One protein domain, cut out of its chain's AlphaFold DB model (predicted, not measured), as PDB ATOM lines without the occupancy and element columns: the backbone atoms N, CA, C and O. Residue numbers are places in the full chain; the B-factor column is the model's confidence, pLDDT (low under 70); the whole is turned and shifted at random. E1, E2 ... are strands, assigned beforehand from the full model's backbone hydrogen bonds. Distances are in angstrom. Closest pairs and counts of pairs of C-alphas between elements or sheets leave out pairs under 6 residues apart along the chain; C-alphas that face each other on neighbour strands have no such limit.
ATOM      1  N   LEU A 952       3.282 -14.528 -27.365       68.31
ATOM      2  CA  LEU A 952       3.547 -13.080 -27.338       68.31
ATOM      3  C   LEU A 952       2.854 -12.315 -28.479       68.31
ATOM      4  O   LEU A 952       2.606 -11.118 -28.342       68.31
ATOM      5  N   ASN A 953       2.460 -12.998 -29.559       69.75
ATOM      6  CA  ASN A 953       1.726 -12.393 -30.679       69.75
ATOM      7  C   ASN A 953       0.256 -12.079 -30.333       69.75
ATOM      8  O   ASN A 953      -0.447 -11.483 -31.142       69.75
ATOM      9  N   ARG A 954      -0.225 -12.491 -29.150       68.06
ATOM     10  CA  ARG A 954      -1.577 -12.190 -28.647       68.06
ATOM     11  C   ARG A 954      -1.678 -10.798 -27.996       68.06
ATOM     12  O   ARG A 954      -2.782 -10.302 -27.788       68.06
ATOM     13  N   VAL A 955      -0.544 -10.175 -27.662       71.69
ATOM     14  CA  VAL A 955      -0.478  -8.872 -26.977       71.69
ATOM     15  C   VAL A 955      -0.494  -7.732 -27.997       71.69
ATOM     16  O   VAL A 955       0.291  -7.727 -28.942       71.69
ATOM     17  N   HIS A 956      -1.357  -6.738 -27.782       71.44
ATOM     18  CA  HIS A 956      -1.443  -5.538 -28.618       71.44
ATOM     19  C   HIS A 956      -0.547  -4.429 -28.042       71.44
ATOM     20  O   HIS A 956      -1.013  -3.517 -27.364       71.44
ATOM     21  N   TRP A 957       0.759  -4.544 -28.303       73.88
ATOM     22  CA  TRP A 957       1.840  -3.759 -27.681       73.88
ATOM     23  C   TRP A 957       1.708  -2.228 -27.764       73.88
ATOM     24  O   TRP A 957       2.309  -1.533 -26.950       73.88
ATOM     25  N   GLU A 958       0.945  -1.710 -28.727       67.06
ATOM     26  CA  GLU A 958       0.797  -0.270 -28.999       67.06
ATOM     27  C   GLU A 958      -0.518   0.331 -28.465       67.06
ATOM     28  O   GLU A 958      -0.660   1.551 -28.433       67.06
ATOM     29  N   ALA A 959      -1.487  -0.501 -28.060       60.09
ATOM     30  CA  ALA A 959      -2.870  -0.073 -27.813       60.09
ATOM     31  C   ALA A 959      -3.290  -0.053 -26.331       60.09
ATOM     32  O   ALA A 959      -4.308   0.553 -25.998       60.09
ATOM     33  N   ASP A 960      -2.544  -0.722 -25.450       62.59
ATOM     34  CA  ASP A 960      -2.947  -0.981 -24.064       62.59
ATOM     35  C   ASP A 960      -1.931  -0.377 -23.063       62.59
ATOM     36  O   ASP A 960      -0.764  -0.787 -23.045       62.59
ATOM     37  N   PRO A 961      -2.331   0.596 -22.216       60.41
ATOM     38  CA  PRO A 961      -1.426   1.248 -21.266       60.41
ATOM     39  C   PRO A 961      -0.931   0.313 -20.148       60.41
ATOM     40  O   PRO A 961       0.077   0.611 -19.502       60.41
ATOM     41  N   ASP A 962      -1.598  -0.821 -19.923       68.38
ATOM     42  CA  ASP A 962      -1.310  -1.742 -18.823       68.38
ATOM     43  C   ASP A 962      -0.361  -2.893 -19.208       68.38
ATOM     44  O   ASP A 962      -0.014  -3.712 -18.355       68.38
ATOM     45  N   VAL A 963       0.183  -2.907 -20.435       76.25
ATOM     46  CA  VAL A 963       1.151  -3.917 -20.926       76.25
ATOM     47  C   VAL A 963       2.331  -4.150 -19.967       76.25
ATOM     48  O   VAL A 963       2.764  -5.289 -19.787       76.25
ATOM     49  N   LYS A 964       2.823  -3.116 -19.263       75.25
ATOM     50  CA  LYS A 964       3.910  -3.275 -18.271       75.25
ATOM     51  C   LYS A 964       3.518  -4.093 -17.025       75.25
ATOM     52  O   LYS A 964       4.417  -4.584 -16.340       75.25
ATOM     53  N   LYS A 965       2.221  -4.268 -16.740       79.25
ATOM     54  CA  LYS A 965       1.673  -5.075 -15.629       79.25
ATOM     55  C   LYS A 965       1.450  -6.548 -15.996       79.25
ATOM     56  O   LYS A 965       1.243  -7.359 -15.095       79.25
ATOM     57  N   LEU A 966       1.494  -6.918 -17.281       82.62
ATOM     58  CA  LEU A 966       1.366  -8.315 -17.713       82.62
ATOM     59  C   LEU A 966       2.487  -9.159 -17.095       82.62
ATOM     60  O   LEU A 966       3.656  -8.775 -17.174       82.62
ATOM     61  N   LYS A 967       2.158 -10.308 -16.491       82.81
ATOM     62  CA  LYS A 967       3.183 -11.230 -15.984       82.81
ATOM     63  C   LYS A 967       3.717 -12.117 -17.103       82.81
ATOM     64  O   LYS A 967       2.956 -12.764 -17.822       82.81
ATOM     65  N   VAL A 968       5.040 -12.171 -17.197       81.69
ATOM     66  CA  VAL A 968       5.800 -12.892 -18.218       81.69
ATOM     67  C   VAL A 968       6.822 -13.794 -17.526       81.69
ATOM     68  O   VAL A 968       7.349 -13.463 -16.459       81.69
ATOM     69  N   GLY A 969       7.128 -14.939 -18.129       80.31
ATOM     70  CA  GLY A 969       8.226 -15.806 -17.702       80.31
ATOM     71  C   GLY A 969       8.842 -16.562 -18.871       80.31
ATOM     72  O   GLY A 969       8.256 -16.633 -19.950       80.31
ATOM     73  N   PHE A 970      10.032 -17.127 -18.659       79.75
ATOM     74  CA  PHE A 970      10.673 -18.031 -19.617       79.75
ATOM     75  C   PHE A 970      10.441 -19.491 -19.201       79.75
ATOM     76  O   PHE A 970      10.674 -19.844 -18.044       79.75
ATOM     77  N   GLY A 971      10.016 -20.346 -20.127       78.50
ATOM     78  CA  GLY A 971       9.701 -21.756 -19.871       78.50
ATOM     79  C   GLY A 971       9.402 -22.507 -21.166       78.50
ATOM     80  O   GLY A 971       9.852 -22.086 -22.230       78.50
ATOM     81  N   LEU A 972       8.670 -23.618 -21.081       79.38
ATOM     82  CA  LEU A 972       8.132 -24.302 -22.259       79.38
ATOM     83  C   LEU A 972       6.829 -23.622 -22.701       79.38
ATOM     84  O   LEU A 972       5.962 -23.348 -21.872       79.38
ATOM     85  N   VAL A 973       6.714 -23.363 -24.002       78.31
ATOM     86  CA  VAL A 973       5.571 -22.720 -24.667       78.31
ATOM     87  C   VAL A 973       5.145 -23.610 -25.844       78.31
ATOM     88  O   VAL A 973       6.029 -24.091 -26.565       78.31
ATOM     89  N   PRO A 974       3.843 -23.868 -26.060       70.69
ATOM     90  CA  PRO A 974       3.379 -24.644 -27.208       70.69
ATOM     91  C   PRO A 974       3.587 -23.886 -28.530       70.69
ATOM     92  O   PRO A 974       3.336 -22.683 -28.613       70.69
ATOM     93  N   ASP A 975       4.031 -24.602 -29.563       66.62
ATOM     94  CA  ASP A 975       4.166 -24.122 -30.944       66.62
ATOM     95  C   ASP A 975       3.047 -24.689 -31.844       66.62
ATOM     96  O   ASP A 975       2.381 -25.665 -31.491       66.62
ATOM     97  N   VAL A 976       2.863 -24.114 -33.038       57.78
ATOM     98  CA  VAL A 976       1.791 -24.449 -34.004       57.78
ATOM     99  C   VAL A 976       1.740 -25.945 -34.344       57.78
ATOM    100  O   VAL A 976       0.666 -26.496 -34.567       57.78
ATOM    101  N   ALA A 977       2.897 -26.610 -34.368       60.12
ATOM    102  CA  ALA A 977       3.032 -28.033 -34.683       60.12
ATOM    103  C   ALA A 977       2.780 -28.980 -33.486       60.12
ATOM    104  O   ALA A 977       2.984 -30.184 -33.612       60.12
ATOM    105  N   GLY A 978       2.405 -28.462 -32.311       59.50
ATOM    106  CA  GLY A 978       2.248 -29.238 -31.072       59.50
ATOM    107  C   GLY A 978       3.557 -29.519 -30.319       59.50
ATOM    108  O   GLY A 978       3.525 -29.947 -29.166       59.50
ATOM    109  N   GLU A 979       4.717 -29.234 -30.918       66.00
ATOM    110  CA  GLU A 979       6.003 -29.254 -30.217       66.00
ATOM    111  C   GLU A 979       6.067 -28.155 -29.143       66.00
ATOM    112  O   GLU A 979       5.670 -27.015 -29.377       66.00
ATOM    113  N   SER A 980       6.623 -28.464 -27.971       69.69
ATOM    114  CA  SER A 980       6.883 -27.459 -26.929       69.69
ATOM    115  C   SER A 980       8.294 -26.889 -27.065       69.69
ATOM    116  O   SER A 980       9.274 -27.634 -27.007       69.69
ATOM    117  N   LYS A 981       8.417 -25.566 -27.216       74.50
ATOM    118  CA  LYS A 981       9.700 -24.865 -27.405       74.50
ATOM    119  C   LYS A 981      10.005 -23.943 -26.229       74.50
ATOM    120  O   LYS A 981       9.109 -23.412 -25.581       74.50
ATOM    121  N   TYR A 982      11.292 -23.771 -25.927       74.12
ATOM    122  CA  TYR A 982      11.733 -22.914 -24.827       74.12
ATOM    123  C   TYR A 982      11.691 -21.436 -25.226       74.12
ATOM    124  O   TYR A 982      12.493 -20.997 -26.051       74.12
ATOM    125  N   GLY A 983      10.803 -20.665 -24.602       77.31
ATOM    126  CA  GLY A 983      10.576 -19.260 -24.929       77.31
ATOM    127  C   GLY A 983       9.995 -18.447 -23.774       77.31
ATOM    128  O   GLY A 983       9.710 -18.966 -22.693       77.31
ATOM    129  N   PHE A 984       9.840 -17.149 -24.013       80.69
ATOM    130  CA  PHE A 984       9.022 -16.258 -23.197       80.69
ATOM    131  C   PHE A 984       7.536 -16.404 -23.545       80.69
ATOM    132  O   PHE A 984       7.179 -16.591 -24.709       80.69
ATOM    133  N   GLY A 985       6.671 -16.226 -22.548       78.00
ATOM    134  CA  GLY A 985       5.225 -16.141 -22.732       78.00
ATOM    135  C   GLY A 985       4.505 -15.615 -21.490       78.00
ATOM    136  O   GLY A 985       5.137 -15.268 -20.487       78.00
ATOM    137  N   LEU A 986       3.179 -15.546 -21.580       81.50
ATOM    138  CA  LEU A 986       2.297 -14.973 -20.564       81.50
ATOM    139  C   LEU A 986       1.949 -15.972 -19.449       81.50
ATOM    140  O   LEU A 986       2.008 -17.190 -19.625       81.50
ATOM    141  N   GLU A 987       1.530 -15.444 -18.301       76.12
ATOM    142  CA  GLU A 987       0.907 -16.201 -17.211       76.12
ATOM    143  C   GLU A 987      -0.302 -17.017 -17.711       76.12
ATOM    144  O   GLU A 987      -1.348 -16.464 -18.035       76.12
ATOM    145  N   GLY A 988      -0.129 -18.341 -17.797       71.56
ATOM    146  CA  GLY A 988      -1.101 -19.292 -18.356       71.56
ATOM    147  C   GLY A 988      -0.571 -20.073 -19.566       71.56
ATOM    148  O   GLY A 988      -0.758 -21.283 -19.626       71.56
ATOM    149  N   ASP A 989       0.163 -19.417 -20.473       73.38
ATOM    150  CA  ASP A 989       0.726 -20.031 -21.694       73.38
ATOM    151  C   ASP A 989       2.106 -20.694 -21.477       73.38
ATOM    152  O   ASP A 989       2.590 -21.417 -22.349       73.38
ATOM    153  N   VAL A 990       2.767 -20.441 -20.338       77.94
ATOM    154  CA  VAL A 990       4.134 -20.920 -20.050       77.94
ATOM    155  C   VAL A 990       4.153 -22.002 -18.973       77.94
ATOM    156  O   VAL A 990       3.907 -21.735 -17.794       77.94
ATOM    157  N   ALA A 991       4.607 -23.198 -19.342       74.81
ATOM    158  CA  ALA A 991       5.020 -24.218 -18.388       74.81
ATOM    159  C   ALA A 991       6.435 -23.904 -17.861       74.81
ATOM    160  O   ALA A 991       7.453 -24.257 -18.465       74.81
ATOM    161  N   GLN A 992       6.509 -23.211 -16.721       74.31
ATOM    162  CA  GLN A 992       7.748 -23.069 -15.946       74.31
ATOM    163  C   GLN A 992       7.956 -24.288 -15.039       74.31
ATOM    164  O   GLN A 992       7.001 -24.808 -14.459       74.31
ATOM    165  N   HIS A 993       9.209 -24.721 -14.862       58.72
ATOM    166  CA  HIS A 993       9.527 -25.841 -13.974       58.72
ATOM    167  C   HIS A 993       9.375 -25.405 -12.510       58.72
ATOM    168  O   HIS A 993      10.301 -24.888 -11.880       58.72
ATOM    169  N   ARG A 994       8.168 -25.592 -11.972       47.78
ATOM    170  CA  ARG A 994       7.853 -25.344 -10.564       47.78
ATOM    171  C   ARG A 994       8.711 -26.283  -9.701       47.78
ATOM    172  O   ARG A 994       8.737 -27.478  -9.998       47.78
ATOM    173  N   PRO A 995       9.417 -25.787  -8.668       45.66
ATOM    174  CA  PRO A 995      10.100 -26.668  -7.732       45.66
ATOM    175  C   PRO A 995       9.054 -27.472  -6.955       45.66
ATOM    176  O   PRO A 995       8.104 -26.906  -6.411       45.66
TER     177      PRO A 995
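AT A GLANCE: This is residues 952 to 995 of the 1066 residues of an uncharacterized protein of Neonectria ditissima (UniProt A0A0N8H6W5). Little regular structure is here: one strongly bent two-stranded hairpin, E1 then E2, antiparallel, with a long loop before it, of which residues 956 to 962 stick out, and a tail after it. The printed part has 44 residues, with no named helix; it is all strand by class, though the strands hold only 15 residues. It is loose, with a radius of gyration of the C-alphas of 11.7 A, and flat, spanning 31 by 28 by 12 A.

HOW THE PARTS SIT: Look first at E1, residues 967 to 974, and E2, residues 980 to 986, a hairpin at 157 degrees. C-alphas 970 and 984 face each other at 4.3 A. Find N 971 and O 983 within hydrogen-bond range at 2.9 A, and N 985 and O 969 at 3.1 A. E1 bends by 89 degrees at Gly 971.

IN THESE COORDINATES: Find C-alpha 967 at (3.183, -11.230, -15.984); from there E1 runs 17.5 A to Pro 974. E2 runs 14.7 A from Ser 980 to C-alpha 986 at (2.297, -14.973, -20.564).

THE WHOLE: The farthest C-alphas, Ala 959 and Pro 995, are 35.8 A apart. The printed part has no cut, and the E1 to E2 link is tight. The model's pLDDT is under 70 at residues 952 to 954, 958 to 962, 975 to 980 and 993 to 995.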